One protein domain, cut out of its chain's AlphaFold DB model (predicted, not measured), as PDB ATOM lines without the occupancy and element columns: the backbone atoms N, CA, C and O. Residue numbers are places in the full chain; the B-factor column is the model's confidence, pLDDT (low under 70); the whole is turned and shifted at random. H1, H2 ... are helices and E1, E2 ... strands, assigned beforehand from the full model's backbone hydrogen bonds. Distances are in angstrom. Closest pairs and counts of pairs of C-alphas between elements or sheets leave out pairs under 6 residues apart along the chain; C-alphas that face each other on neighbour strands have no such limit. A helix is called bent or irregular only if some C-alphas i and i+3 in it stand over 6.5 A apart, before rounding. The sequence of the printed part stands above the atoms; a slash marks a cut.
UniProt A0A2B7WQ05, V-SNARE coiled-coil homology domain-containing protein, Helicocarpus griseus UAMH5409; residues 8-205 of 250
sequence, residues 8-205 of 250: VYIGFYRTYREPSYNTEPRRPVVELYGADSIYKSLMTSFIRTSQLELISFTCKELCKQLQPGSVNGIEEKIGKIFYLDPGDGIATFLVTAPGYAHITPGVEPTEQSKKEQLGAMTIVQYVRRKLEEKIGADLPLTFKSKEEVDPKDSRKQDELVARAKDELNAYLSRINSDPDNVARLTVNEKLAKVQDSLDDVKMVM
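What this domain is: This is residues 8 to 205 of the 250 residues of the protein "V-SNARE coiled-coil homology domain-containing protein" of Helicocarpus griseus UAMH5409 (UniProt A0A2B7WQ05). A twisted six-stranded sheet forms the middle layer, with H1 packed on one face and the long helices H2a and H4 on the other; residues 40 to 46 stick out before and at the beginning of H1. Beyond H2a and H4, H5 packs on both, and the chain then runs through the loosely formed H6 to E6, a short strand at one edge of the sheet. The printed part has 198 residues with six named helices and six named strands, in the order E1 E2 H1 E3 E4 E5 H2 H3 H4 H5 H6 E6. Across the sheet the order is E2 E1 E5 E4 E3 E6, mixed, and the class is mixed, helices and strands. The whole is compact, with a radius of gyration of the C-alphas of 16.7 A and spans of 55 by 42 by 37 A.

How they stand to each other: E1, residues 8 to 14, and E2, residues 30 to 36, are a hairpin of antiparallel neighbours; N 12 and O 33 are 2.9 A apart, within hydrogen-bond range. H1, residues 45 to 63, is on the sheet; the closest C-alphas of H1 and E2 are those of Ser 56 and Glu 31, 7.1 A apart. E3, residues 71 to 76, E4, residues 79 to 84, and E5, residues 90 to 96, form a meander, each strand the antiparallel neighbour of the one before, with N 74 and O 81 at 2.8 A and N 82 and O 94 at 2.8 A. E5 is also the antiparallel neighbour of E1, at 166 degrees, with N 11 and O 93 at 2.9 A. H2, residues 111 to 135, was assigned as one helix by its hydrogen bonds but is bent, with C-alphas 125 and 128 7.2 A apart; its arms H2a, residues 111 to 125, and H2b, residues 128 to 135, stand at a steep tilt of 53 degrees. H2a is on the opposite face from H1, over E4 at a height over the sheet of 9.0 A, and its closest C-alphas to E4 are those of Val 124 and Tyr 83, 6.2 A. H3, residues 139 to 142, is only just not on the sheet, with 4 pairs of C-alphas within 10 A. H4, residues 154 to 177, is the hub and is on the same face as H2a, over E2 at a height over the sheet of 7.0 A and slantwise to the strands, at 39 degrees to E2 on the local plane. It touches H2b with residues 160 to 168 alone, opposite ways at a steep tilt of 61 degrees, the closest C-alphas being those of Ala 164 and Leu 131, 6.6 A. It also touches H3, closest at the C-alphas of Val 161 and Thr 142, 5.3 A. H5, residues 179 to 186, forms a helical hairpin with H4 and touches H2a, closest at the C-alphas of Val 182 and Gly 119, 5.4 A. H5 is irregular, with C-alphas 180 and 183 8.3 A apart, and so is H6, residues 189 to 198, with C-alphas 190 and 193 7.5 A apart. E6, residues 203 to 205, is parallel to E3, with N 204 and O 71 at 2.9 A. Every O i to N i+4 pair is within hydrogen-bond range in H1, H2a and H4; the count is 3 of 4 in H2b, 2 of 4 in H5 and 1 of 6 in H6, where 4 of 7 O i to N i+3 pairs are in range, and H3 is too short for an O i to N i+4 pair.

Where its parts are: E1 begins at C-alpha 8, (-35.899, 42.531, 17.655), and is 20.5 A long; E5 is 19.8 A. H1 measures 27.1 A, H2a 20.9 A and H4 34.5 A, ending at C-alpha 177, (-39.095, 37.730, 6.524). E6 ends at C-alpha 205, (-49.794, 38.924, 30.735).

The domain as a whole: The C-alphas of Gly 106 and Lys 152 are the two farthest apart, at 56.3 A. The printed part has no cut. The links E1 to E2, E5 to H2 and H3 to H4 are long. The mean pLDDT of the printed part is 85.4; residues 39 to 43, 77 to 78 and 188 to 202 are under 70.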
ATOM      1  N   VAL A   8     -37.077  41.681  17.455       91.19
ATOM      2  CA  VAL A   8     -35.899  42.531  17.655       91.19
ATOM      3  C   VAL A   8     -34.741  41.752  18.268       91.19
ATOM      4  O   VAL A   8     -33.602  41.908  17.829       91.19
ATOM      5  N   TYR A   9     -35.018  40.920  19.273       93.94
ATOM      6  CA  TYR A   9     -33.997  40.172  20.007       93.94
ATOM      7  C   TYR A   9     -34.535  38.824  20.489       93.94
ATOM      8  O   TYR A   9     -35.684  38.734  20.916       93.94
ATOM      9  N   ILE A  10     -33.691  37.792  20.450       96.19
ATOM     10  CA  ILE A  10     -33.920  36.499  21.107       96.19
ATOM     11  C   ILE A  10     -32.687  36.169  21.940       96.19
ATOM     12  O   ILE A  10     -31.578  36.238  21.416       96.19
ATOM     13  N   GLY A  11     -32.862  35.765  23.196       96.69
ATOM     14  CA  GLY A  11     -31.746  35.459  24.095       96.69
ATOM     15  C   GLY A  11     -32.022  34.322  25.067       96.69
ATOM     16  O   GLY A  11     -33.172  34.052  25.418       96.69
ATOM     17  N   PHE A  12     -30.947  33.678  25.517       97.69
ATOM     18  CA  PHE A  12     -30.966  32.629  26.532       97.69
ATOM     19  C   PHE A  12     -30.234  33.074  27.795       97.69
ATOM     20  O   PHE A  12     -29.125  33.613  27.728       97.69
ATOM     21  N   TYR A  13     -30.835  32.796  28.949       96.81
ATOM     22  CA  TYR A  13     -30.330  33.213  30.255       96.81
ATOM     23  C   TYR A  13     -30.299  32.038  31.227       96.81
ATOM     24  O   TYR A  13     -31.288  31.321  31.375       96.81
ATOM     25  N   ARG A  14     -29.174  31.872  31.927       95.50
ATOM     26  CA  ARG A  14     -29.027  30.920  33.032       95.50
ATOM     27  C   ARG A  14     -29.556  31.561  34.312       95.50
ATOM     28  O   ARG A  14     -28.984  32.547  34.777       95.50
ATOM     29  N   THR A  15     -30.648  31.028  34.861       92.38
ATOM     30  CA  THR A  15     -31.378  31.634  35.990       92.38
ATOM     31  C   THR A  15     -30.951  31.102  37.359       92.38
ATOM     32  O   THR A  15     -31.090  31.822  38.346       92.38
ATOM     33  N   TYR A  16     -30.405  29.879  37.432       89.81
ATOM     34  CA  TYR A  16     -29.971  29.209  38.671       89.81
ATOM     35  C   TYR A  16     -31.065  29.074  39.740       89.81
ATOM     36  O   TYR A  16     -30.805  29.225  40.943       89.81
ATOM     37  N   ARG A  17     -32.300  28.822  39.304       86.00
ATOM     38  CA  ARG A  17     -33.479  28.728  40.179       86.00
ATOM     39  C   ARG A  17     -33.916  27.296  40.452       86.00
ATOM     40  O   ARG A  17     -34.726  27.062  41.338       86.00
ATOM     41  N   GLU A  18     -33.382  26.318  39.743       82.69
ATOM     42  CA  GLU A  18     -33.771  24.924  39.902       82.69
ATOM     43  C   GLU A  18     -33.195  24.327  41.199       82.69
ATOM     44  O   GLU A  18     -32.045  24.598  41.574       82.69
ATOM     45  N   PRO A  19     -33.953  23.467  41.905       77.25
ATOM     46  CA  PRO A  19     -35.322  23.035  41.600       77.25
ATOM     47  C   PRO A  19     -36.419  23.958  42.181       77.25
ATOM     48  O   PRO A  19     -37.599  23.685  41.993       77.25
ATOM     49  N   SER A  20     -36.061  25.022  42.913       80.50
ATOM     50  CA  SER A  20     -36.991  25.856  43.691       80.50
ATOM     51  C   SER A  20     -37.055  27.300  43.185       80.50
ATOM     52  O   SER A  20     -36.275  28.166  43.582       80.50
ATOM     53  N   TYR A  21     -38.069  27.589  42.372       82.69
ATOM     54  CA  TYR A  21     -38.300  28.925  41.816       82.69
ATOM     55  C   TYR A  21     -38.909  29.916  42.815       82.69
ATOM     56  O   TYR A  21     -38.932  31.110  42.544       82.69
ATOM     57  N   ASN A  22     -39.337  29.463  43.995       81.12
ATOM     58  CA  ASN A  22     -39.905  30.330  45.035       81.12
ATOM     59  C   ASN A  22     -38.840  31.023  45.901       81.12
ATOM     60  O   ASN A  22     -39.167  31.863  46.735       81.12
ATOM     61  N   THR A  23     -37.570  30.668  45.721       79.19
ATOM     62  CA  THR A  23     -36.432  31.204  46.476       79.19
ATOM     63  C   THR A  23     -35.548  32.078  45.595       79.19
ATOM     64  O   THR A  23     -35.617  32.006  44.365       79.19
ATOM     65  N   GLU A  24     -34.717  32.917  46.216       78.62
ATOM     66  CA  GLU A  24     -33.725  33.699  45.474       78.62
ATOM     67  C   GLU A  24     -32.769  32.778  44.698       78.62
ATOM     68  O   GLU A  24     -32.447  31.680  45.171       78.62
ATOM     69  N   PRO A  25     -32.347  33.187  43.489       80.81
ATOM     70  CA  PRO A  25     -31.469  32.377  42.660       80.81
ATOM     71  C   PRO A  25     -30.133  32.146  43.368       80.81
ATOM     72  O   PRO A  25     -29.597  33.033  44.031       80.81
ATOM     73  N   ARG A  26     -29.564  30.947  43.202       79.69
ATOM     74  CA  ARG A  26     -28.310  30.556  43.879       79.69
ATOM     75  C   ARG A  26     -27.103  31.385  43.438       79.69
ATOM     76  O   ARG A  26     -26.099  31.438  44.144       79.69
ATOM     77  N   ARG A  27     -27.179  31.961  42.241       88.12
ATOM     78  CA  ARG A  27     -26.149  32.772  41.589       88.12
ATOM     79  C   ARG A  27     -26.822  33.890  40.790       88.12
ATOM     80  O   ARG A  27     -27.995  33.752  40.437       88.12
ATOM     81  N   PRO A  28     -26.108  34.987  40.489       89.62
ATOM     82  CA  PRO A  28     -26.631  36.016  39.602       89.62
ATOM     83  C   PRO A  28     -26.963  35.431  38.226       89.62
ATOM     84  O   PRO A  28     -26.261  34.558  37.721       89.62
ATOM     85  N   VAL A  29     -28.031  35.942  37.618       92.31
ATOM     86  CA  VAL A  29     -28.475  35.528  36.284       92.31
ATOM     87  C   VAL A  29     -27.415  35.899  35.249       92.31
ATOM     88  O   VAL A  29     -26.929  37.033  35.224       92.31
ATOM     89  N   VAL A  30     -27.087  34.957  34.367       93.75
ATOM     90  CA  VAL A  30     -26.079  35.143  33.316       93.75
ATOM     91  C   VAL A  30     -26.750  35.073  31.950       93.75
ATOM     92  O   VAL A  30     -27.494  34.138  31.667       93.75
ATOM     93  N   GLU A  31     -26.477  36.057  31.094       95.56
ATOM     94  CA  GLU A  31     -26.807  35.951  29.669       95.56
ATOM     95  C   GLU A  31     -25.816  34.990  29.014       95.56
ATOM     96  O   GLU A  31     -24.605  35.169  29.139       95.56
ATOM     97  N   LEU A  32     -26.329  33.973  28.329       96.25
ATOM     98  CA  LEU A  32     -25.514  32.962  27.663       96.25
ATOM     99  C   LEU A  32     -25.169  33.431  26.250       96.25
ATOM    100  O   LEU A  32     -24.010  33.668  25.909       96.25
ATOM    101  N   TYR A  33     -26.197  33.585  25.420       95.81
ATOM    102  CA  TYR A  33     -26.096  34.133  24.076       95.81
ATOM    103  C   TYR A  33     -27.473  34.540  23.554       95.81
ATOM    104  O   TYR A  33     -28.504  34.059  24.026       95.81
ATOM    105  N   GLY A  34     -27.472  35.390  22.531       94.62
ATOM    106  CA  GLY A  34     -28.667  35.810  21.818       94.62
ATOM    107  C   GLY A  34     -28.365  36.230  20.382       94.62
ATOM    108  O   GLY A  34     -27.213  36.199  19.938       94.62
ATOM    109  N   ALA A  35     -29.421  36.603  19.673       93.94
ATOM    110  CA  ALA A  35     -29.420  37.136  18.319       93.94
ATOM    111  C   ALA A  35     -30.270  38.407  18.279       93.94
ATOM    112  O   ALA A  35     -31.299  38.487  18.951       93.94
ATOM    113  N   ASP A  36     -29.858  39.379  17.467       91.81
ATOM    114  CA  ASP A  36     -30.553  40.653  17.318       91.81
ATOM    115  C   ASP A  36     -30.748  41.022  15.850       91.81
ATOM    116  O   ASP A  36     -29.904  40.764  14.994       91.81
ATOM    117  N   SER A  37     -31.866  41.679  15.557       87.50
ATOM    118  CA  SER A  37     -32.131  42.250  14.240       87.50
ATOM    119  C   SER A  37     -31.737  43.730  14.154       87.50
ATOM    120  O   SER A  37     -31.990  44.372  13.133       87.50
ATOM    121  N   ILE A  38     -31.154  44.291  15.222       76.88
ATOM    122  CA  ILE A  38     -30.792  45.712  15.335       76.88
ATOM    123  C   ILE A  38     -29.611  46.032  14.406       76.88
ATOM    124  O   ILE A  38     -29.536  47.142  13.886       76.88
ATOM    125  N   TYR A  39     -28.746  45.049  14.104       58.47
ATOM    126  CA  TYR A  39     -27.639  45.187  13.135       58.47
ATOM    127  C   TYR A  39     -28.080  45.759  11.776       58.47
ATOM    128  O   TYR A  39     -27.326  46.484  11.137       58.47
ATOM    129  N   LYS A  40     -29.293  45.424  11.319       55.81
ATOM    130  CA  LYS A  40     -29.806  45.829   9.999       55.81
ATOM    131  C   LYS A  40     -30.485  47.207  10.005       55.81
ATOM    132  O   LYS A  40     -30.990  47.635   8.974       55.81
ATOM    133  N   SER A  41     -30.521  47.886  11.153       60.66
ATOM    134  CA  SER A  41     -31.118  49.214  11.305       60.66
ATOM    135  C   SER A  41     -30.110  50.319  10.974       60.66
ATOM    136  O   SER A  41     -28.915  50.166  11.212       60.66
ATOM    137  N   LEU A  42     -30.589  51.476  10.503       60.62
ATOM    138  CA  LEU A  42     -29.794  52.694  10.240       60.62
ATOM    139  C   LEU A  42     -29.256  53.368  11.530       60.62
ATOM    140  O   LEU A  42     -28.968  54.564  11.550       60.62
ATOM    141  N   MET A  43     -29.160  52.626  12.632       67.88
ATOM    142  CA  MET A  43     -28.739  53.130  13.935       67.88
ATOM    143  C   MET A  43     -27.216  53.201  14.043       67.88
ATOM    144  O   MET A  43     -26.489  52.371  13.502       67.88
ATOM    145  N   THR A  44     -26.722  54.182  14.800       78.62
ATOM    146  CA  THR A  44     -25.296  54.247  15.134       78.62
ATOM    147  C   THR A  44     -24.903  53.055  16.009       78.62
ATOM    148  O   THR A  44     -25.717  52.538  16.782       78.62
ATOM    149  N   SER A  45     -23.634  52.637  15.939       79.38
ATOM    150  CA  SER A  45     -23.097  51.554  16.781       79.38
ATOM    151  C   SER A  45     -23.350  51.800  18.272       79.38
ATOM    152  O   SER A  45     -23.689  50.876  19.002       79.38
ATOM    153  N   PHE A  46     -23.285  53.062  18.700       80.31
ATOM    154  CA  PHE A  46     -23.600  53.505  20.056       80.31
ATOM    155  C   PHE A  46     -25.040  53.189  20.491       80.31
ATOM    156  O   PHE A  46     -25.249  52.627  21.570       80.31
ATOM    157  N   ILE A  47     -26.035  53.546  19.668       79.31
ATOM    158  CA  ILE A  47     -27.453  53.311  19.988       79.31
ATOM    159  C   ILE A  47     -27.705  51.809  20.082       79.31
ATOM    160  O   ILE A  47     -28.358  51.352  21.017       79.31
ATOM    161  N   ARG A  48     -27.128  51.037  19.156       80.62
ATOM    162  CA  ARG A  48     -27.265  49.583  19.147       80.62
ATOM    163  C   ARG A  48     -26.697  48.937  20.409       80.62
ATOM    164  O   ARG A  48     -27.394  48.144  21.036       80.62
ATOM    165  N   THR A  49     -25.472  49.289  20.806       86.00
ATOM    166  CA  THR A  49     -24.874  48.773  22.048       86.00
ATOM    167  C   THR A  49     -25.733  49.133  23.255       86.00
ATOM    168  O   THR A  49     -26.031  48.268  24.073       86.00
ATOM    169  N   SER A  50     -26.217  50.378  23.314       86.88
ATOM    170  CA  SER A  50     -27.055  50.836  24.426       86.88
ATOM    171  C   SER A  50     -28.374  50.069  24.522       86.88
ATOM    172  O   SER A  50     -28.791  49.679  25.609       86.88
ATOM    173  N   GLN A  51     -29.029  49.811  23.388       85.75
ATOM    174  CA  GLN A  51     -30.263  49.029  23.346       85.75
ATOM    175  C   GLN A  51     -30.047  47.582  23.791       85.75
ATOM    176  O   GLN A  51     -30.834  47.077  24.587       85.75
ATOM    177  N   LEU A  52     -28.980  46.929  23.327       87.50
ATOM    178  CA  LEU A  52     -28.670  45.552  23.719       87.50
ATOM    179  C   LEU A  52     -28.326  45.439  25.208       87.50
ATOM    180  O   LEU A  52     -28.818  44.528  25.872       87.50
ATOM    181  N   GLU A  53     -27.554  46.381  25.758       90.44
ATOM    182  CA  GLU A  53     -27.269  46.429  27.199       90.44
ATOM    183  C   GLU A  53     -28.555  46.571  28.027       90.44
ATOM    184  O   GLU A  53     -28.743  45.852  29.009       90.44
ATOM    185  N   LEU A  54     -29.475  47.449  27.612       89.62
ATOM    186  CA  LEU A  54     -30.753  47.654  28.298       89.62
ATOM    187  C   LEU A  54     -31.689  46.445  28.182       89.62
ATOM    188  O   LEU A  54     -32.332  46.084  29.169       89.62
ATOM    189  N   ILE A  55     -31.752  45.801  27.013       90.75
ATOM    190  CA  ILE A  55     -32.507  44.555  26.819       90.75
ATOM    191  C   ILE A  55     -31.946  43.464  27.733       90.75
ATOM    192  O   ILE A  55     -32.703  42.855  28.487       90.75
ATOM    193  N   SER A  56     -30.624  43.260  27.719       91.62
ATOM    194  CA  SER A  56     -29.954  42.261  28.556       91.62
ATOM    195  C   SER A  56     -30.210  42.500  30.039       91.62
ATOM    196  O   SER A  56     -30.577  41.576  30.767       91.62
ATOM    197  N   PHE A  57     -30.081  43.751  30.483       91.94
ATOM    198  CA  PHE A  57     -30.368  44.143  31.857       91.94
ATOM    199  C   PHE A  57     -31.823  43.855  32.237       91.94
ATOM    200  O   PHE A  57     -32.080  43.204  33.246       91.94
ATOM    201  N   THR A  58     -32.771  44.265  31.395       91.12
ATOM    202  CA  THR A  58     -34.203  44.050  31.640       91.12
ATOM    203  C   THR A  58     -34.533  42.561  31.738       91.12
ATOM    204  O   THR A  58     -35.190  42.146  32.688       91.12
ATOM    205  N   CYS A  59     -34.024  41.729  30.825       92.25
ATOM    206  CA  CYS A  59     -34.253  40.280  30.860       92.25
ATOM    207  C   CYS A  59     -33.691  39.641  32.142       92.25
ATOM    208  O   CYS A  59     -34.357  38.810  32.762       92.25
ATOM    209  N   LYS A  60     -32.500  40.062  32.594       92.19
ATOM    210  CA  LYS A  60     -31.902  39.593  33.858       92.19
ATOM    211  C   LYS A  60     -32.728  39.989  35.079       92.19
ATOM    212  O   LYS A  60     -32.894  39.172  35.983       92.19
ATOM    213  N   GLU A  61     -33.257  41.210  35.109       90.19
ATOM    214  CA  GLU A  61     -34.138  41.659  36.191       90.19
ATOM    215  C   GLU A  61     -35.454  40.864  36.204       90.19
ATOM    216  O   GLU A  61     -35.868  40.379  37.257       90.19
ATOM    217  N   LEU A  62     -36.051  40.605  35.038       89.56
ATOM    218  CA  LEU A  62     -37.268  39.794  34.912       89.56
ATOM    219  C   LEU A  62     -37.061  38.327  35.317       89.56
ATOM    220  O   LEU A  62     -37.941  37.721  35.933       89.56
ATOM    221  N   CYS A  63     -35.873  37.765  35.077       89.12
ATOM    222  CA  CYS A  63     -35.521  36.425  35.561       89.12
ATOM    223  C   CYS A  63     -35.651  36.290  37.090       89.12
ATOM    224  O   CYS A  63     -35.850  35.181  37.593       89.12
ATOM    225  N   LYS A  64     -35.580  37.395  37.850       83.69
ATOM    226  CA  LYS A  64     -35.732  37.389  39.313       83.69
ATOM    227  C   LYS A  64     -37.163  37.141  39.779       83.69
ATOM    228  O   LYS A  64     -37.326  36.797  40.950       83.69
ATOM    229  N   GLN A  65     -38.179  37.218  38.923       81.12
ATOM    230  CA  GLN A  65     -39.589  36.961  39.279       81.12
ATOM    231  C   GLN A  65     -40.227  35.819  38.473       81.12
ATOM    232  O   GLN A  65     -41.440  35.635  38.475       81.12
ATOM    233  N   LEU A  66     -39.402  35.032  37.790       82.00
ATOM    234  CA  LEU A  66     -39.849  34.032  36.833       82.00
ATOM    235  C   LEU A  66     -40.490  32.809  37.520       82.00
ATOM    236  O   LEU A  66     -39.954  32.296  38.506       82.00
ATOM    237  N   GLN A  67     -41.615  32.333  36.975       80.12
ATOM    238  CA  GLN A  67     -42.276  31.078  37.358       80.12
ATOM    239  C   GLN A  67     -42.055  29.995  36.287       80.12
ATOM    240  O   GLN A  67     -42.194  30.293  35.096       80.12
ATOM    241  N   PRO A  68     -41.725  28.750  36.671       83.69
ATOM    242  CA  PRO A  68     -41.392  27.701  35.717       83.69
ATOM    243  C   PRO A  68     -42.630  27.246  34.932       83.69
ATOM    244  O   PRO A  68     -43.746  27.225  35.450       83.69
ATOM    245  N   GLY A  69     -42.426  26.876  33.670       80.06
ATOM    246  CA  GLY A  69     -43.435  26.291  32.784       80.06
ATOM    247  C   GLY A  69     -44.502  27.258  32.262       80.06
ATOM    248  O   GLY A  69     -45.354  26.840  31.484       80.06
ATOM    249  N   SER A  70     -44.462  28.536  32.648       82.19
ATOM    250  CA  SER A  70     -45.436  29.543  32.209       82.19
ATOM    251  C   SER A  70     -44.818  30.500  31.196       82.19
ATOM    252  O   SER A  70     -43.735  31.045  31.426       82.19
ATOM    253  N   VAL A  71     -45.517  30.735  30.083       81.50
ATOM    254  CA  VAL A  71     -45.143  31.807  29.154       81.50
ATOM    255  C   VAL A  71     -45.631  33.122  29.738       81.50
ATOM    256  O   VAL A  71     -46.802  33.262  30.077       81.50
ATOM    257  N   ASN A  72     -44.739  34.092  29.852       84.12
ATOM    258  CA  ASN A  72     -45.069  35.412  30.360       84.12
ATOM    259  C   ASN A  72     -44.910  36.434  29.238       84.12
ATOM    260  O   ASN A  72     -43.943  36.370  28.476       84.12
ATOM    261  N   GLY A  73     -45.856  37.360  29.139       82.81
ATOM    262  CA  GLY A  73     -45.813  38.489  28.223       82.81
ATOM    263  C   GLY A  73     -45.844  39.800  28.998       82.81
ATOM    264  O   GLY A  73     -46.627  39.956  29.933       82.81
ATOM    265  N   ILE A  74     -44.991  40.744  28.619       83.38
ATOM    266  CA  ILE A  74     -44.970  42.099  29.170       83.38
ATOM    267  C   ILE A  74     -45.181  43.077  28.031       83.38
ATOM    268  O   ILE A  74     -44.471  43.032  27.024       83.38
ATOM    269  N   GLU A  75     -46.141  43.973  28.209       80.75
ATOM    270  CA  GLU A  75     -46.350  45.099  27.313       80.75
ATOM    271  C   GLU A  75     -45.532  46.307  27.776       80.75
ATOM    272  O   GLU A  75     -45.588  46.717  28.932       80.75
ATOM    273  N   GLU A  76     -44.745  46.881  26.871       75.56
ATOM    274  CA  GLU A  76     -44.030  48.129  27.097       75.56
ATOM    275  C   GLU A  76     -44.205  49.068  25.910       75.56
ATOM    276  O   GLU A  76     -44.472  48.660  24.779       75.56
ATOM    277  N   LYS A  77     -43.995  50.366  26.152       68.06
ATOM    278  CA  LYS A  77     -44.159  51.391  25.104       68.06
ATOM    279  C   LYS A  77     -43.236  51.176  23.899       68.06
ATOM    280  O   LYS A  77     -43.517  51.669  22.813       68.06
ATOM    281  N   ILE A  78     -42.125  50.475  24.107       67.62
ATOM    282  CA  ILE A  78     -41.062  50.258  23.119       67.62
ATOM    283  C   ILE A  78     -41.098  48.865  22.472       67.62
ATOM    284  O   ILE A  78     -40.234  48.569  21.650       67.62
ATOM    285  N   GLY A  79     -42.065  48.015  22.823       80.12
ATOM    286  CA  GLY A  79     -42.152  46.634  22.348       80.12
ATOM    287  C   GLY A  79     -42.728  45.697  23.404       80.12
ATOM    288  O   GLY A  79     -43.006  46.114  24.526       80.12
ATOM    289  N   LYS A  80     -42.903  44.421  23.056       88.44
ATOM    290  CA  LYS A  80     -43.343  43.393  24.005       88.44
ATOM    291  C   LYS A  80     -42.209  42.432  24.308       88.44
ATOM    292  O   LYS A  80     -41.372  42.157  23.448       88.44
ATOM    293  N   ILE A  81     -42.187  41.923  25.534       92.25
ATOM    294  CA  ILE A  81     -41.227  40.911  25.971       92.25
ATOM    295  C   ILE A  81     -42.001  39.636  26.267       92.25
ATOM    296  O   ILE A  81     -42.870  39.634  27.132       92.25
ATOM    297  N   PHE A  82     -41.666  38.560  25.568       93.44
ATOM    298  CA  PHE A  82     -42.181  37.224  25.828       93.44
ATOM    299  C   PHE A  82     -41.062  36.367  26.390       93.44
ATOM    300  O   PHE A  82     -39.949  36.388  25.867       93.44
ATOM    301  N   TYR A  83     -41.333  35.604  27.442       94.12
ATOM    302  CA  TYR A  83     -40.322  34.732  28.022       94.12
ATOM    303  C   TYR A  83     -40.893  33.467  28.642       94.12
ATOM    304  O   TYR A  83     -42.050  33.414  29.061       94.12
ATOM    305  N   LEU A  84     -40.048  32.442  28.690       93.00
ATOM    306  CA  LEU A  84     -40.356  31.132  29.245       93.00
ATOM    307  C   LEU A  84     -39.090  30.509  29.831       93.00
ATOM    308  O   LEU A  84     -38.070  30.419  29.150       93.00
ATOM    309  N   ASP A  85     -39.188  30.007  31.055       91.88
ATOM    310  CA  ASP A  85     -38.261  29.015  31.602       91.88
ATOM    311  C   ASP A  85     -39.055  27.719  31.799       91.88
ATOM    312  O   ASP A  85     -40.046  27.733  32.532       91.88
ATOM    313  N   PRO A  86     -38.686  26.604  31.151       89.19
ATOM    314  CA  PRO A  86     -39.422  25.351  31.283       89.19
ATOM    315  C   PRO A  86     -39.197  24.656  32.639       89.19
ATOM    316  O   PRO A  86     -39.804  23.618  32.884       89.19
ATOM    317  N   GLY A  87     -38.362  25.210  33.525       89.25
ATOM    318  CA  GLY A  87     -38.028  24.634  34.830       89.25
ATOM    319  C   GLY A  87     -36.646  23.980  34.882       89.25
ATOM    320  O   GLY A  87     -36.327  23.312  35.862       89.25
ATOM    321  N   ASP A  88     -35.836  24.165  33.838       90.06
ATOM    322  CA  ASP A  88     -34.457  23.677  33.733       90.06
ATOM    323  C   ASP A  88     -33.417  24.800  33.892       90.06
ATOM    324  O   ASP A  88     -32.247  24.631  33.550       90.06
ATOM    325  N   GLY A  89     -33.868  25.963  34.372       90.69
ATOM    326  CA  GLY A  89     -33.073  27.156  34.658       90.69
ATOM    327  C   GLY A  89     -32.499  27.851  33.453       90.69
ATOM    328  O   GLY A  89     -31.535  28.611  33.599       90.69
ATOM    329  N   ILE A  90     -33.026  27.553  32.272       93.94
ATOM    330  CA  ILE A  90     -32.677  28.229  31.036       93.94
ATOM    331  C   ILE A  90     -33.912  28.965  30.546       93.94
ATOM    332  O   ILE A  90     -34.808  28.394  29.920       93.94
ATOM    333  N   ALA A  91     -33.931  30.266  30.806       95.19
ATOM    334  CA  ALA A  91     -34.985  31.133  30.328       95.19
ATOM    335  C   ALA A  91     -34.699  31.583  28.892       95.19
ATOM    336  O   ALA A  91     -33.595  32.025  28.566       95.19
ATOM    337  N   THR A  92     -35.718  31.496  28.043       96.62
ATOM    338  CA  THR A  92     -35.731  32.055  26.690       96.62
ATOM    339  C   THR A  92     -36.490  33.370  26.722       96.62
ATOM    340  O   THR A  92     -37.615  33.400  27.214       96.62
ATOM    341  N   PHE A  93     -35.904  34.431  26.176       96.50
ATOM    342  CA  PHE A  93     -36.538  35.737  26.013       96.50
ATOM    343  C   PHE A  93     -36.656  36.085  24.534       96.50
ATOM    344  O   PHE A  93     -35.734  35.846  23.756       96.50
ATOM    345  N   LEU A  94     -37.778  36.692  24.171       96.06
ATOM    346  CA  LEU A  94     -38.068  37.277  22.872       96.06
ATOM    347  C   LEU A  94     -38.528  38.717  23.092       96.06
ATOM    348  O   LEU A  94     -39.463  38.960  23.850       96.06
ATOM    349  N   VAL A  95     -37.906  39.663  22.396       93.31
ATOM    350  CA  VAL A  95     -38.317  41.069  22.371       93.31
ATOM    351  C   VAL A  95     -38.836  41.399  20.981       93.31
ATOM    352  O   VAL A  95     -38.160  41.136  19.982       93.31
ATOM    353  N   THR A  96     -40.028  41.977  20.910       91.69
ATOM    354  CA  THR A  96     -40.689  42.363  19.659       91.69
ATOM    355  C   THR A  96     -40.611  43.867  19.432       91.69
ATOM    356  O   THR A  96     -40.360  44.641  20.356       91.69
ATOM    357  N   ALA A  97     -40.853  44.294  18.196       86.94
ATOM    358  CA  ALA A  97     -41.002  45.705  17.870       86.94
ATOM    359  C   ALA A  97     -42.284  46.300  18.494       86.94
ATOM    360  O   ALA A  97     -43.230  45.555  18.796       86.94
ATOM    361  N   PRO A  98     -42.347  47.635  18.664       81.25
ATOM    362  CA  PRO A  98     -43.589  48.323  18.997       81.25
ATOM    363  C   PRO A  98     -44.692  47.976  17.990       81.25
ATOM    364  O   PRO A  98     -44.441  47.909  16.790       81.25
ATOM    365  N   GLY A  99     -45.916  47.770  18.471       79.94
ATOM    366  CA  GLY A  99     -47.074  47.478  17.620       79.94
ATOM    367  C   GLY A  99     -47.281  45.998  17.283       79.94
ATOM    368  O   GLY A  99     -48.408  45.623  16.974       79.94
ATOM    369  N   TYR A 100     -46.261  45.141  17.424       85.12
ATOM    370  CA  TYR A 100     -46.453  43.694  17.300       85.12
ATOM    371  C   TYR A 100     -47.384  43.184  18.406       85.12
ATOM    372  O   TYR A 100     -47.185  43.492  19.588       85.12
ATOM    373  N   ALA A 101     -48.394  42.401  18.032       81.38
ATOM    374  CA  ALA A 101     -49.414  41.870  18.923       81.38
ATOM    375  C   ALA A 101     -50.130  42.956  19.750       81.38
ATOM    376  O   ALA A 101     -50.493  42.715  20.909       81.38
ATOM    377  N   HIS A 102     -50.302  44.169  19.208       80.12
ATOM    378  CA  HIS A 102     -50.929  45.280  19.927       80.12
ATOM    379  C   HIS A 102     -52.357  44.924  20.370       80.12
ATOM    380  O   HIS A 102     -53.155  44.405  19.583       80.12
ATOM    381  N   ILE A 103     -52.677  45.222  21.633       74.69
ATOM    382  CA  ILE A 103     -54.028  45.103  22.184       74.69
ATOM    383  C   ILE A 103     -54.446  46.478  22.686       74.69
ATOM    384  O   ILE A 103     -53.743  47.100  23.475       74.69
ATOM    385  N   THR A 104     -55.620  46.935  22.263       75.56
ATOM    386  CA  THR A 104     -56.208  48.159  22.806       75.56
ATOM    387  C   THR A 104     -56.900  47.840  24.136       75.56
ATOM    388  O   THR A 104     -57.760  46.957  24.167       75.56
ATOM    389  N   PRO A 105     -56.574  48.533  25.245       75.00
ATOM    390  CA  PRO A 105     -57.210  48.287  26.534       75.00
ATOM    391  C   PRO A 105     -58.737  48.403  26.455       75.00
ATOM    392  O   PRO A 105     -59.263  49.383  25.933       75.00
ATOM    393  N   GLY A 106     -59.446  47.408  26.990       74.81
ATOM    394  CA  GLY A 106     -60.913  47.374  26.981       74.81
ATOM    395  C   GLY A 106     -61.543  46.960  25.646       74.81
ATOM    396  O   GLY A 106     -62.767  46.937  25.553       74.81
ATOM    397  N   VAL A 107     -60.738  46.610  24.639       83.00
ATOM    398  CA  VAL A 107     -61.197  46.067  23.354       83.00
ATOM    399  C   VAL A 107     -60.732  44.619  23.241       83.00
ATOM    400  O   VAL A 107     -59.602  44.296  23.614       83.00
ATOM    401  N   GLU A 108     -61.594  43.737  22.730       81.50
ATOM    402  CA  GLU A 108     -61.187  42.360  22.454       81.50
ATOM    403  C   GLU A 108     -60.021  42.327  21.447       81.50
ATOM    404  O   GLU A 108     -60.042  43.062  20.453       81.50
ATOM    405  N   PRO A 109     -58.989  41.492  21.676       82.44
ATOM    406  CA  PRO A 109     -57.883  41.351  20.741       82.44
ATOM    407  C   PRO A 109     -58.378  40.927  19.358       82.44
ATOM    408  O   PRO A 109     -59.175  39.994  19.237       82.44
ATOM    409  N   THR A 110     -57.859  41.569  18.313       87.88
ATOM    410  CA  THR A 110     -58.144  41.159  16.932       87.88
ATOM    411  C   THR A 110     -57.586  39.760  16.655       87.88
ATOM    412  O   THR A 110     -56.620  39.338  17.294       87.88
ATOM    413  N   GLU A 111     -58.139  39.049  15.669       86.00
ATOM    414  CA  GLU A 111     -57.605  37.744  15.240       86.00
ATOM    415  C   GLU A 111     -56.128  37.826  14.829       86.00
ATOM    416  O   GLU A 111     -55.345  36.933  15.152       86.00
ATOM    417  N   GLN A 112     -55.712  38.936  14.212       85.69
ATOM    418  CA  GLN A 112     -54.307  39.175  13.887       85.69
ATOM    419  C   GLN A 112     -53.455  39.311  15.155       85.69
ATOM    420  O   GLN A 112     -52.429  38.645  15.276       85.69
ATOM    421  N   SER A 113     -53.901  40.097  16.141       85.00
ATOM    422  CA  SER A 113     -53.194  40.244  17.420       85.00
ATOM    423  C   SER A 113     -53.057  38.899  18.145       85.00
ATOM    424  O   SER A 113     -51.996  38.609  18.693       85.00
ATOM    425  N   LYS A 114     -54.103  38.058  18.129       84.62
ATOM    426  CA  LYS A 114     -54.064  36.701  18.709       84.62
ATOM    427  C   LYS A 114     -53.050  35.815  17.985       84.62
ATOM    428  O   LYS A 114     -52.241  35.152  18.630       84.62
ATOM    429  N   LYS A 115     -53.051  35.842  16.650       85.50
ATOM    430  CA  LYS A 115     -52.102  35.100  15.810       85.50
ATOM    431  C   LYS A 115     -50.653  35.524  16.069       85.50
ATOM    432  O   LYS A 115     -49.774  34.673  16.174       85.50
ATOM    433  N   GLU A 116     -50.401  36.820  16.219       89.38
ATOM    434  CA  GLU A 116     -49.079  37.364  16.545       89.38
ATOM    435  C   GLU A 116     -48.615  36.944  17.951       89.38
ATOM    436  O   GLU A 116     -47.473  36.520  18.128       89.38
ATOM    437  N   GLN A 117     -49.505  36.959  18.949       87.56
ATOM    438  CA  GLN A 117     -49.188  36.427  20.284       87.56
ATOM    439  C   GLN A 117     -48.837  34.947  20.236       87.56
ATOM    440  O   GLN A 117     -47.823  34.537  20.802       87.56
ATOM    441  N   LEU A 118     -49.633  34.156  19.515       86.94
ATOM    442  CA  LEU A 118     -49.368  32.737  19.326       86.94
ATOM    443  C   LEU A 118     -48.023  32.508  18.621       86.94
ATOM    444  O   LEU A 118     -47.267  31.614  19.002       86.94
ATOM    445  N   GLY A 119     -47.677  33.346  17.640       90.31
ATOM    446  CA  GLY A 119     -46.362  33.351  17.000       90.31
ATOM    447  C   GLY A 119     -45.232  33.568  18.009       90.31
ATOM    448  O   GLY A 119     -44.304  32.760  18.081       90.31
ATOM    449  N   ALA A 120     -45.335  34.603  18.845       91.88
ATOM    450  CA  ALA A 120     -44.355  34.876  19.897       91.88
ATOM    451  C   ALA A 120     -44.219  33.723  20.907       91.88
ATOM    452  O   ALA A 120     -43.096  33.323  21.225       91.88
ATOM    453  N   MET A 121     -45.339  33.144  21.359       90.12
ATOM    454  CA  MET A 121     -45.356  31.961  22.235       90.12
ATOM    455  C   MET A 121     -44.636  30.779  21.594       90.12
ATOM    456  O   MET A 121     -43.777  30.151  22.211       90.12
ATOM    457  N   THR A 122     -44.944  30.523  20.323       90.69
ATOM    458  CA  THR A 122     -44.345  29.427  19.568       90.69
ATOM    459  C   THR A 122     -42.827  29.592  19.487       90.69
ATOM    460  O   THR A 122     -42.085  28.627  19.673       90.69
ATOM    461  N   ILE A 123     -42.336  30.817  19.270       93.88
ATOM    462  CA  ILE A 123     -40.895  31.092  19.254       93.88
ATOM    463  C   ILE A 123     -40.266  30.734  20.602       93.88
ATOM    464  O   ILE A 123     -39.346  29.918  20.626       93.88
ATOM    465  N   VAL A 124     -40.746  31.304  21.713       93.56
ATOM    466  CA  VAL A 124     -40.107  31.095  23.030       93.56
ATOM    467  C   VAL A 124     -40.161  29.638  23.490       93.56
ATOM    468  O   VAL A 124     -39.248  29.181  24.174       93.56
ATOM    469  N   GLN A 125     -41.177  28.886  23.070       90.44
ATOM    470  CA  GLN A 125     -41.324  27.471  23.402       90.44
ATOM    471  C   GLN A 125     -40.435  26.546  22.575       90.44
ATOM    472  O   GLN A 125     -39.848  25.604  23.109       90.44
ATOM    473  N   TYR A 126     -40.337  26.787  21.268       91.50
ATOM    474  CA  TYR A 126     -39.785  25.798  20.340       91.50
ATOM    475  C   TYR A 126     -38.426  26.188  19.752       91.50
ATOM    476  O   TYR A 126     -37.754  25.330  19.174       91.50
ATOM    477  N   VAL A 127     -37.946  27.424  19.949       93.75
ATOM    478  CA  VAL A 127     -36.633  27.851  19.428       93.75
ATOM    479  C   VAL A 127     -35.478  26.992  19.962       93.75
ATOM    480  O   VAL A 127     -34.566  26.664  19.207       93.75
ATOM    481  N   ARG A 128     -35.535  26.538  21.224       93.12
ATOM    482  CA  ARG A 128     -34.514  25.635  21.792       93.12
ATOM    483  C   ARG A 128     -34.447  24.307  21.039       93.12
ATOM    484  O   ARG A 128     -33.356  23.858  20.704       93.12
ATOM    485  N   ARG A 129     -35.599  23.726  20.691       89.75
ATOM    486  CA  ARG A 129     -35.674  22.490  19.892       89.75
ATOM    487  C   ARG A 129     -35.178  22.704  18.464       89.75
ATOM    488  O   ARG A 129     -34.520  21.831  17.914       89.75
ATOM    489  N   LYS A 130     -35.427  23.878  17.873       89.62
ATOM    490  CA  LYS A 130     -34.849  24.238  16.567       89.62
ATOM    491  C   LYS A 130     -33.326  24.285  16.602       89.62
ATOM    492  O   LYS A 130     -32.687  23.818  15.662       89.62
ATOM    493  N   LEU A 131     -32.747  24.808  17.681       93.00
ATOM    494  CA  LEU A 131     -31.303  24.736  17.882       93.00
ATOM    495  C   LEU A 131     -30.845  23.293  18.105       93.00
ATOM    496  O   LEU A 131     -29.819  22.904  17.567       93.00
ATOM    497  N   GLU A 132     -31.611  22.474  18.820       92.44
ATOM    498  CA  GLU A 132     -31.278  21.062  19.052       92.44
ATOM    499  C   GLU A 132     -31.229  20.256  17.748       92.44
ATOM    500  O   GLU A 132     -30.293  19.490  17.542       92.44
ATOM    501  N   GLU A 133     -32.149  20.503  16.810       90.88
ATOM    502  CA  GLU A 133     -32.131  19.897  15.467       90.88
ATOM    503  C   GLU A 133     -30.851  20.228  14.673       90.88
ATOM    504  O   GLU A 133     -30.457  19.466  13.789       90.88
ATOM    505  N   LYS A 134     -30.214  21.373  14.953       92.06
ATOM    506  CA  LYS A 134     -29.039  21.879  14.221       92.06
ATOM    507  C   LYS A 134     -27.714  21.597  14.917       92.06
ATOM    508  O   LYS A 134     -26.720  21.304  14.257       92.06
ATOM    509  N   ILE A 135     -27.696  21.713  16.240       94.62
ATOM    510  CA  ILE A 135     -26.509  21.555  17.081       94.62
ATOM    511  C   ILE A 135     -26.359  20.101  17.542       94.62
ATOM    512  O   ILE A 135     -25.238  19.604  17.637       94.62
ATOM    513  N   GLY A 136     -27.468  19.396  17.770       93.56
ATOM    514  CA  GLY A 136     -27.492  18.010  18.232       93.56
ATOM    515  C   GLY A 136     -27.295  17.867  19.743       93.56
ATOM    516  O   GLY A 136     -27.547  18.789  20.517       93.56
ATOM    517  N   ALA A 137     -26.821  16.687  20.157       93.62
ATOM    518  CA  ALA A 137     -26.716  16.273  21.561       93.62
ATOM    519  C   ALA A 137     -25.805  17.161  22.431       93.62
ATOM    520  O   ALA A 137     -25.897  17.124  23.654       93.62
ATOM    521  N   ASP A 138     -24.942  17.966  21.808       95.38
ATOM    522  CA  ASP A 138     -24.038  18.885  22.493       95.38
ATOM    523  C   ASP A 138     -24.675  20.255  22.809       95.38
ATOM    524  O   ASP A 138     -24.045  21.073  23.480       95.38
ATOM    525  N   LEU A 139     -25.923  20.520  22.385       95.62
ATOM    526  CA  LEU A 139     -26.626  21.773  22.694       95.62
ATOM    527  C   LEU A 139     -26.622  22.127  24.195       95.62
ATOM    528  O   LEU A 139     -26.384  23.288  24.511       95.62
ATOM    529  N   PRO A 140     -26.813  21.196  25.151       95.81
ATOM    530  CA  PRO A 140     -26.772  21.541  26.571       95.81
ATOM    531  C   PRO A 140     -25.469  22.220  27.017       95.81
ATOM    532  O   PRO A 140     -25.479  22.964  27.994       95.81
ATOM    533  N   LEU A 141     -24.351  22.016  26.305       96.06
ATOM    534  CA  LEU A 141     -23.085  22.688  26.605       96.06
ATOM    535  C   LEU A 141     -23.142  24.198  26.308       96.06
ATOM    536  O   LEU A 141     -22.487  24.978  27.000       96.06
ATOM    537  N   THR A 142     -23.955  24.633  25.338       96.50
ATOM    538  CA  THR A 142     -24.153  26.065  25.038       96.50
ATOM    539  C   THR A 142     -24.972  26.769  26.116       96.50
ATOM    540  O   THR A 142     -24.857  27.982  26.277       96.50
ATOM    541  N   PHE A 143     -25.767  26.017  26.882       96.38
ATOM    542  CA  PHE A 143     -26.614  26.541  27.950       96.38
ATOM    543  C   PHE A 143     -25.941  26.612  29.325       96.38
ATOM    544  O   PHE A 143     -26.562  27.025  30.302       96.38
ATOM    545  N   LYS A 144     -24.661  26.247  29.408       94.69
ATOM    546  CA  LYS A 144     -23.858  26.401  30.619       94.69
ATOM    547  C   LYS A 144     -23.151  27.749  30.632       94.69
ATOM    548  O   LYS A 144     -22.612  28.190  29.618       94.69
ATOM    549  N   SER A 145     -23.085  28.385  31.792       94.69
ATOM    550  CA  SER A 145     -22.170  29.505  32.002       94.69
ATOM    551  C   SER A 145     -20.711  29.051  31.901       94.69
ATOM    552  O   SER A 145     -20.399  27.868  32.040       94.69
ATOM    553  N   LYS A 146     -19.788  30.000  31.718       91.69
ATOM    554  CA  LYS A 146     -18.343  29.716  31.687       91.69
ATOM    555  C   LYS A 146     -17.825  29.039  32.959       91.69
ATOM    556  O   LYS A 146     -16.862  28.290  32.891       91.69
ATOM    557  N   GLU A 147     -18.471  29.281  34.096       91.12
ATOM    558  CA  GLU A 147     -18.119  28.683  35.390       91.12
ATOM    559  C   GLU A 147     -18.606  27.232  35.536       91.12
ATOM    560  O   GLU A 147     -18.077  26.484  36.352       91.12
ATOM    561  N   GLU A 148     -19.636  26.836  34.783       93.06
ATOM    562  CA  GLU A 148     -20.219  25.486  34.801       93.06
ATOM    563  C   GLU A 148     -19.517  24.523  33.823       93.06
ATOM    564  O   GLU A 148     -19.859  23.337  33.761       93.06
ATOM    565  N   VAL A 149     -18.577  25.029  33.024       94.25
ATOM    566  CA  VAL A 149     -17.925  24.299  31.931       94.25
ATOM    567  C   VAL A 149     -16.554  23.825  32.384       94.25
ATOM    568  O   VAL A 149     -15.764  24.599  32.923       94.25
ATOM    569  N   ASP A 150     -16.257  22.548  32.145       95.44
ATOM    570  CA  ASP A 150     -14.921  22.014  32.397       95.44
ATOM    571  C   ASP A 150     -13.897  22.755  31.515       95.44
ATOM    572  O   ASP A 150     -14.151  22.946  30.319       95.44
ATOM    573  N   PRO A 151     -12.726  23.159  32.045       94.94
ATOM    574  CA  PRO A 151     -11.699  23.839  31.259       94.94
ATOM    575  C   PRO A 151     -11.328  23.130  29.946       94.94
ATOM    576  O   PRO A 151     -10.989  23.801  28.970       94.94
ATOM    577  N   LYS A 152     -11.422  21.794  29.890       95.56
ATOM    578  CA  LYS A 152     -11.150  20.996  28.681       95.56
ATOM    579  C   LYS A 152     -12.215  21.171  27.598       95.56
ATOM    580  O   LYS A 152     -11.891  21.112  26.414       95.56
ATOM    581  N   ASP A 153     -13.455  21.431  27.997       95.50
ATOM    582  CA  ASP A 153     -14.594  21.621  27.098       95.50
ATOM    583  C   ASP A 153     -14.798  23.088  26.698       95.50
ATOM    584  O   ASP A 153     -15.603  23.370  25.813       95.50
ATOM    585  N   SER A 154     -14.055  24.032  27.291       95.38
ATOM    586  CA  SER A 154     -14.214  25.477  27.048       95.38
ATOM    587  C   SER A 154     -14.144  25.848  25.561       95.38
ATOM    588  O   SER A 154     -15.023  26.536  25.043       95.38
ATOM    589  N   ARG A 155     -13.158  25.307  24.832       96.19
ATOM    590  CA  ARG A 155     -13.020  25.543  23.385       96.19
ATOM    591  C   ARG A 155     -14.176  24.937  22.587       96.19
ATOM    592  O   ARG A 155     -14.701  25.581  21.684       96.19
ATOM    593  N   LYS A 156     -14.589  23.715  22.941       96.56
ATOM    594  CA  LYS A 156     -15.740  23.046  22.317       96.56
ATOM    595  C   LYS A 156     -17.009  23.868  22.535       96.56
ATOM    596  O   LYS A 156     -17.794  24.049  21.609       96.56
ATOM    597  N   GLN A 157     -17.191  24.403  23.742       96.81
ATOM    598  CA  GLN A 157     -18.300  25.288  24.058       96.81
ATOM    599  C   GLN A 157     -18.277  26.545  23.184       96.81
ATOM    600  O   GLN A 157     -19.313  26.890  22.629       96.81
ATOM    601  N   ASP A 158     -17.133  27.217  23.041       96.62
ATOM    602  CA  ASP A 158     -17.034  28.432  22.221       96.62
ATOM    603  C   ASP A 158     -17.434  28.183  20.764       96.62
ATOM    604  O   ASP A 158     -18.213  28.948  20.190       96.62
ATOM    605  N   GLU A 159     -16.973  27.073  20.186       96.94
ATOM    606  CA  GLU A 159     -17.324  26.663  18.824       96.94
ATOM    607  C   GLU A 159     -18.829  26.355  18.686       96.94
ATOM    608  O   GLU A 159     -19.470  26.767  17.713       96.94
ATOM    609  N   LEU A 160     -19.426  25.683  19.675       97.25
ATOM    610  CA  LEU A 160     -20.863  25.387  19.691       97.25
ATOM    611  C   LEU A 160     -21.717  26.637  19.911       97.25
ATOM    612  O   LEU A 160     -22.754  26.777  19.266       97.25
ATOM    613  N   VAL A 161     -21.298  27.553  20.787       97.56
ATOM    614  CA  VAL A 161     -21.989  28.826  21.034       97.56
ATOM    615  C   VAL A 161     -21.938  29.703  19.787       97.56
ATOM    616  O   VAL A 161     -22.952  30.304  19.438       97.56
ATOM    617  N   ALA A 162     -20.803  29.752  19.081       97.12
ATOM    618  CA  ALA A 162     -20.701  30.454  17.803       97.12
ATOM    619  C   ALA A 162     -21.693  29.883  16.778       97.12
ATOM    620  O   ALA A 162     -22.520  30.620  16.243       97.12
ATOM    621  N   ARG A 163     -21.710  28.555  16.603       97.00
ATOM    622  CA  ARG A 163     -22.663  27.886  15.706       97.00
ATOM    623  C   ARG A 163     -24.121  28.128  16.117       97.00
ATOM    624  O   ARG A 163     -24.966  28.383  15.265       97.00
ATOM    625  N   ALA A 164     -24.428  28.064  17.412       97.12
ATOM    626  CA  ALA A 164     -25.773  28.310  17.925       97.12
ATOM    627  C   ALA A 164     -26.220  29.759  17.690       97.12
ATOM    628  O   ALA A 164     -27.377  29.982  17.339       97.12
ATOM    629  N   LYS A 165     -25.315  30.737  17.829       96.38
ATOM    630  CA  LYS A 165     -25.578  32.138  17.473       96.38
ATOM    631  C   LYS A 165     -25.857  32.296  15.982       96.38
ATOM    632  O   LYS A 165     -26.802  32.995  15.630       96.38
ATOM    633  N   ASP A 166     -25.086  31.649  15.113       95.81
ATOM    634  CA  ASP A 166     -25.300  31.715  13.662       95.81
ATOM    635  C   ASP A 166     -26.662  31.131  13.261       95.81
ATOM    636  O   ASP A 166     -27.429  31.774  12.537       95.81
ATOM    637  N   GLU A 167     -27.020  29.962  13.800       96.06
ATOM    638  CA  GLU A 167     -28.334  29.345  13.576       96.06
ATOM    639  C   GLU A 167     -29.476  30.205  14.135       96.06
ATOM    640  O   GLU A 167     -30.508  30.370  13.479       96.06
ATOM    641  N   LEU A 168     -29.291  30.813  15.312       96.06
ATOM    642  CA  LEU A 168     -30.284  31.703  15.909       96.06
ATOM    643  C   LEU A 168     -30.470  32.988  15.086       96.06
ATOM    644  O   LEU A 168     -31.603  33.420  14.883       96.06
ATOM    645  N   ASN A 169     -29.391  33.568  14.555       94.75
ATOM    646  CA  ASN A 169     -29.443  34.727  13.657       94.75
ATOM    647  C   ASN A 169     -30.132  34.396  12.326       94.75
ATOM    648  O   ASN A 169     -30.942  35.183  11.816       94.75
ATOM    649  N   ALA A 170     -29.835  33.223  11.757       94.44
ATOM    650  CA  ALA A 170     -30.492  32.737  10.550       94.44
ATOM    651  C   ALA A 170     -31.990  32.516  10.794       94.44
ATOM    652  O   ALA A 170     -32.820  32.930   9.983       94.44
ATOM    653  N   TYR A 171     -32.345  31.920  11.932       94.94
ATOM    654  CA  TYR A 171     -33.728  31.738  12.352       94.94
ATOM    655  C   TYR A 171     -34.454  33.077  12.537       94.94
ATOM    656  O   TYR A 171     -35.498  33.276  11.917       94.94
ATOM    657  N   LEU A 172     -33.870  34.020  13.287       94.06
ATOM    658  CA  LEU A 172     -34.418  35.364  13.499       94.06
ATOM    659  C   LEU A 172     -34.646  36.104  12.171       94.06
ATOM    660  O   LEU A 172     -35.657  36.780  11.993       94.06
ATOM    661  N   SER A 173     -33.738  35.946  11.204       92.69
ATOM    662  CA  SER A 173     -33.899  36.527   9.864       92.69
ATOM    663  C   SER A 173     -35.063  35.900   9.086       92.69
ATOM    664  O   SER A 173     -35.788  36.620   8.401       92.69
ATOM    665  N   ARG A 174     -35.272  34.581   9.195       92.69
ATOM    666  CA  ARG A 174     -36.384  33.878   8.528       92.69
ATOM    667  C   ARG A 174     -37.738  34.300   9.090       92.69
ATOM    668  O   ARG A 174     -38.610  34.659   8.311       92.69
ATOM    669  N   ILE A 175     -37.898  34.309  10.415       93.12
ATOM    670  CA  ILE A 175     -39.175  34.692  11.044       93.12
ATOM    671  C   ILE A 175     -39.524  36.165  10.819       93.12
ATOM    672  O   ILE A 175     -40.693  36.499  10.737       93.12
ATOM    673  N   ASN A 176     -38.531  37.041  10.659       92.19
ATOM    674  CA  ASN A 176     -38.777  38.438  10.295       92.19
ATOM    675  C   ASN A 176     -39.110  38.634   8.811       92.19
ATOM    676  O   ASN A 176     -39.698  39.648   8.455       92.19
ATOM    677  N   SER A 177     -38.740  37.686   7.947       91.12
ATOM    678  CA  SER A 177     -39.095  37.730   6.524       91.12
ATOM    679  C   SER A 177     -40.528  37.248   6.268       91.12
ATOM    680  O   SER A 177     -41.102  37.583   5.239       91.12
ATOM    681  N   ASP A 178     -41.095  36.458   7.186       90.44
ATOM    682  CA  ASP A 178     -42.456  35.918   7.100       90.44
ATOM    683  C   ASP A 178     -43.086  35.799   8.513       90.44
ATOM    684  O   ASP A 178     -43.283  34.690   9.029       90.44
ATOM    685  N   PRO A 179     -43.359  36.942   9.185       88.38
ATOM    686  CA  PRO A 179     -43.825  36.983  10.579       88.38
ATOM    687  C   PRO A 179     -45.232  36.401  10.769       88.38
ATOM    688  O   PRO A 179     -45.595  35.994  11.871       88.38
ATOM    689  N   ASP A 180     -46.004  36.296   9.690       87.06
ATOM    690  CA  ASP A 180     -47.338  35.703   9.679       87.06
ATOM    691  C   ASP A 180     -47.336  34.171   9.695       87.06
ATOM    692  O   ASP A 180     -48.370  33.562   9.971       87.06
ATOM    693  N   ASN A 181     -46.200  33.533   9.405       87.12
ATOM    694  CA  ASN A 181     -46.081  32.076   9.318       87.12
ATOM    695  C   ASN A 181     -45.043  31.513  10.296       87.12
ATOM    696  O   ASN A 181     -44.472  30.445  10.063       87.12
ATOM    697  N   VAL A 182     -44.828  32.204  11.418       88.12
ATOM    698  CA  VAL A 182     -43.905  31.788  12.484       88.12
ATOM    699  C   VAL A 182     -44.134  30.337  12.891       88.12
ATOM    700  O   VAL A 182     -43.183  29.565  12.904       88.12
ATOM    701  N   ALA A 183     -45.385  29.923  13.112       84.88
ATOM    702  CA  ALA A 183     -45.694  28.545  13.489       84.88
ATOM    703  C   ALA A 183     -45.090  27.521  12.515       84.88
ATOM    704  O   ALA A 183     -44.393  26.609  12.941       84.88
ATOM    705  N   ARG A 184     -45.246  27.721  11.202       84.31
ATOM    706  CA  ARG A 184     -44.666  26.850  10.166       84.31
ATOM    707  C   ARG A 184     -43.132  26.873  10.160       84.31
ATOM    708  O   ARG A 184     -42.495  25.864   9.877       84.31
ATOM    709  N   LEU A 185     -42.526  28.025  10.443       86.38
ATOM    710  CA  LEU A 185     -41.067  28.192  10.459       86.38
ATOM    711  C   LEU A 185     -40.422  27.578  11.712       86.38
ATOM    712  O   LEU A 185     -39.281  27.105  11.667       86.38
ATOM    713  N   THR A 186     -41.150  27.568  12.827       84.81
ATOM    714  CA  THR A 186     -40.672  27.109  14.135       84.81
ATOM    715  C   THR A 186     -41.063  25.664  14.439       84.81
ATOM    716  O   THR A 186     -40.331  24.959  15.129       84.81
ATOM    717  N   VAL A 187     -42.174  25.181  13.898       79.75
ATOM    718  CA  VAL A 187     -42.745  23.859  14.170       79.75
ATOM    719  C   VAL A 187     -42.703  23.057  12.863       79.75
ATOM    720  O   VAL A 187     -43.368  23.406  11.897       79.75
ATOM    721  N   ASN A 188     -41.875  22.005  12.784       66.12
ATOM    722  CA  ASN A 188     -41.824  21.135  11.592       66.12
ATOM    723  C   ASN A 188     -43.110  20.288  11.471       66.12
ATOM    724  O   ASN A 188     -43.726  19.985  12.483       66.12
ATOM    725  N   GLU A 189     -43.480  19.799  10.279       50.25
ATOM    726  CA  GLU A 189     -44.721  19.015  10.061       50.25
ATOM    727  C   GLU A 189     -44.864  17.756  10.946       50.25
ATOM    728  O   GLU A 189     -45.973  17.368  11.300       50.25
ATOM    729  N   LYS A 190     -43.759  17.142  11.402       52.88
ATOM    730  CA  LYS A 190     -43.808  16.037  12.388       52.88
ATOM    731  C   LYS A 190     -44.294  16.478  13.780       52.88
ATOM    732  O   LYS A 190     -44.686  15.634  14.583       52.88
ATOM    733  N   LEU A 191     -44.271  17.780  14.060       49.66
ATOM    734  CA  LEU A 191     -44.869  18.427  15.225       49.66
ATOM    735  C   LEU A 191     -46.319  18.885  14.958       49.66
ATOM    736  O   LEU A 191     -46.875  19.529  15.827       49.66
ATOM    737  N   ALA A 192     -46.991  18.576  13.843       49.84
ATOM    738  CA  ALA A 192     -48.380  19.035  13.625       49.84
ATOM    739  C   ALA A 192     -49.380  18.585  14.723       49.84
ATOM    740  O   ALA A 192     -50.427  19.198  14.888       49.84
ATOM    741  N   LYS A 193     -49.020  17.590  15.550       47.53
ATOM    742  CA  LYS A 193     -49.732  17.232  16.795       47.53
ATOM    743  C   LYS A 193     -49.615  18.270  17.931       47.53
ATOM    744  O   LYS A 193     -50.234  18.099  18.968       47.53
ATOM    745  N   VAL A 194     -48.797  19.309  17.767       50.53
ATOM    746  CA  VAL A 194     -48.526  20.371  18.753       50.53
ATOM    747  C   VAL A 194     -49.580  21.476  18.720       50.53
ATOM    748  O   VAL A 194     -49.686  22.206  19.698       50.53
ATOM    749  N   GLN A 195     -50.393  21.577  17.663       45.94
ATOM    750  CA  GLN A 195     -51.536  22.499  17.666       45.94
ATOM    751  C   GLN A 195     -52.472  22.210  18.856       45.94
ATOM    752  O   GLN A 195     -52.832  23.154  19.546       45.94
ATOM    753  N   ASP A 196     -52.677  20.933  19.216       45.59
ATOM    754  CA  ASP A 196     -53.398  20.525  20.440       45.59
ATOM    755  C   ASP A 196     -52.674  20.907  21.748       45.59
ATOM    756  O   ASP A 196     -53.302  21.038  22.790       45.59
ATOM    757  N   SER A 197     -51.344  21.060  21.740       46.66
ATOM    758  CA  SER A 197     -50.558  21.380  22.947       46.66
ATOM    759  C   SER A 197     -50.381  22.879  23.182       46.66
ATOM    760  O   SER A 197     -50.009  23.268  24.284       46.66
ATOM    761  N   LEU A 198     -50.595  23.713  22.157       52.25
ATOM    762  CA  LEU A 198     -50.535  25.172  22.275       52.25
ATOM    763  C   LEU A 198     -51.773  25.733  22.990       52.25
ATOM    764  O   LEU A 198     -51.638  26.720  23.712       52.25
ATOM    765  N   ASP A 199     -52.931  25.076  22.859       47.56
ATOM    766  CA  ASP A 199     -54.187  25.469  23.516       47.56
ATOM    767  C   ASP A 199     -54.119  25.388  25.055       47.56
ATOM    768  O   ASP A 199     -54.787  26.155  25.753       47.56
ATOM    769  N   ASP A 200     -53.248  24.536  25.606       51.59
ATOM    770  CA  ASP A 200     -53.030  24.407  27.057       51.59
ATOM    771  C   ASP A 200     -51.980  25.383  27.618       51.59
ATOM    772  O   ASP A 200     -51.772  25.471  28.837       51.59
ATOM    773  N   VAL A 201     -51.301  26.150  26.758       58.66
ATOM    774  CA  VAL A 201     -50.257  27.083  27.189       58.66
ATOM    775  C   VAL A 201     -50.908  28.357  27.709       58.66
ATOM    776  O   VAL A 201     -51.190  29.302  26.975       58.66
ATOM    777  N   LYS A 202     -51.093  28.425  29.024       67.50
ATOM    778  CA  LYS A 202     -51.549  29.650  29.684       67.50
ATOM    779  C   LYS A 202     -50.446  30.705  29.645       67.50
ATOM    780  O   LYS A 202     -49.401  30.547  30.276       67.50
ATOM    781  N   MET A 203     -50.696  31.789  28.913       77.12
ATOM    782  CA  MET A 203     -49.876  32.992  28.989       77.12
ATOM    783  C   MET A 203     -50.306  33.847  30.183       77.12
ATOM    784  O   MET A 203     -51.487  34.160  30.340       77.12
ATOM    785  N   VAL A 204     -49.339  34.275  30.991       82.06
ATOM    786  CA  VAL A 204     -49.534  35.314  32.005       82.06
ATOM    787  C   VAL A 204     -49.110  36.653  31.403       82.06
ATOM    788  O   VAL A 204     -47.957  36.829  31.018       82.06
ATOM    789  N   MET A 205     -50.048  37.591  31.288       80.06
ATOM    790  CA  MET A 205     -49.794  38.924  30.735       80.06
ATOM    791  C   MET A 205     -49.668  39.961  31.852       80.06
ATOM    792  O   MET A 205     -50.581  40.117  32.661       80.06
TER     793      MET A 205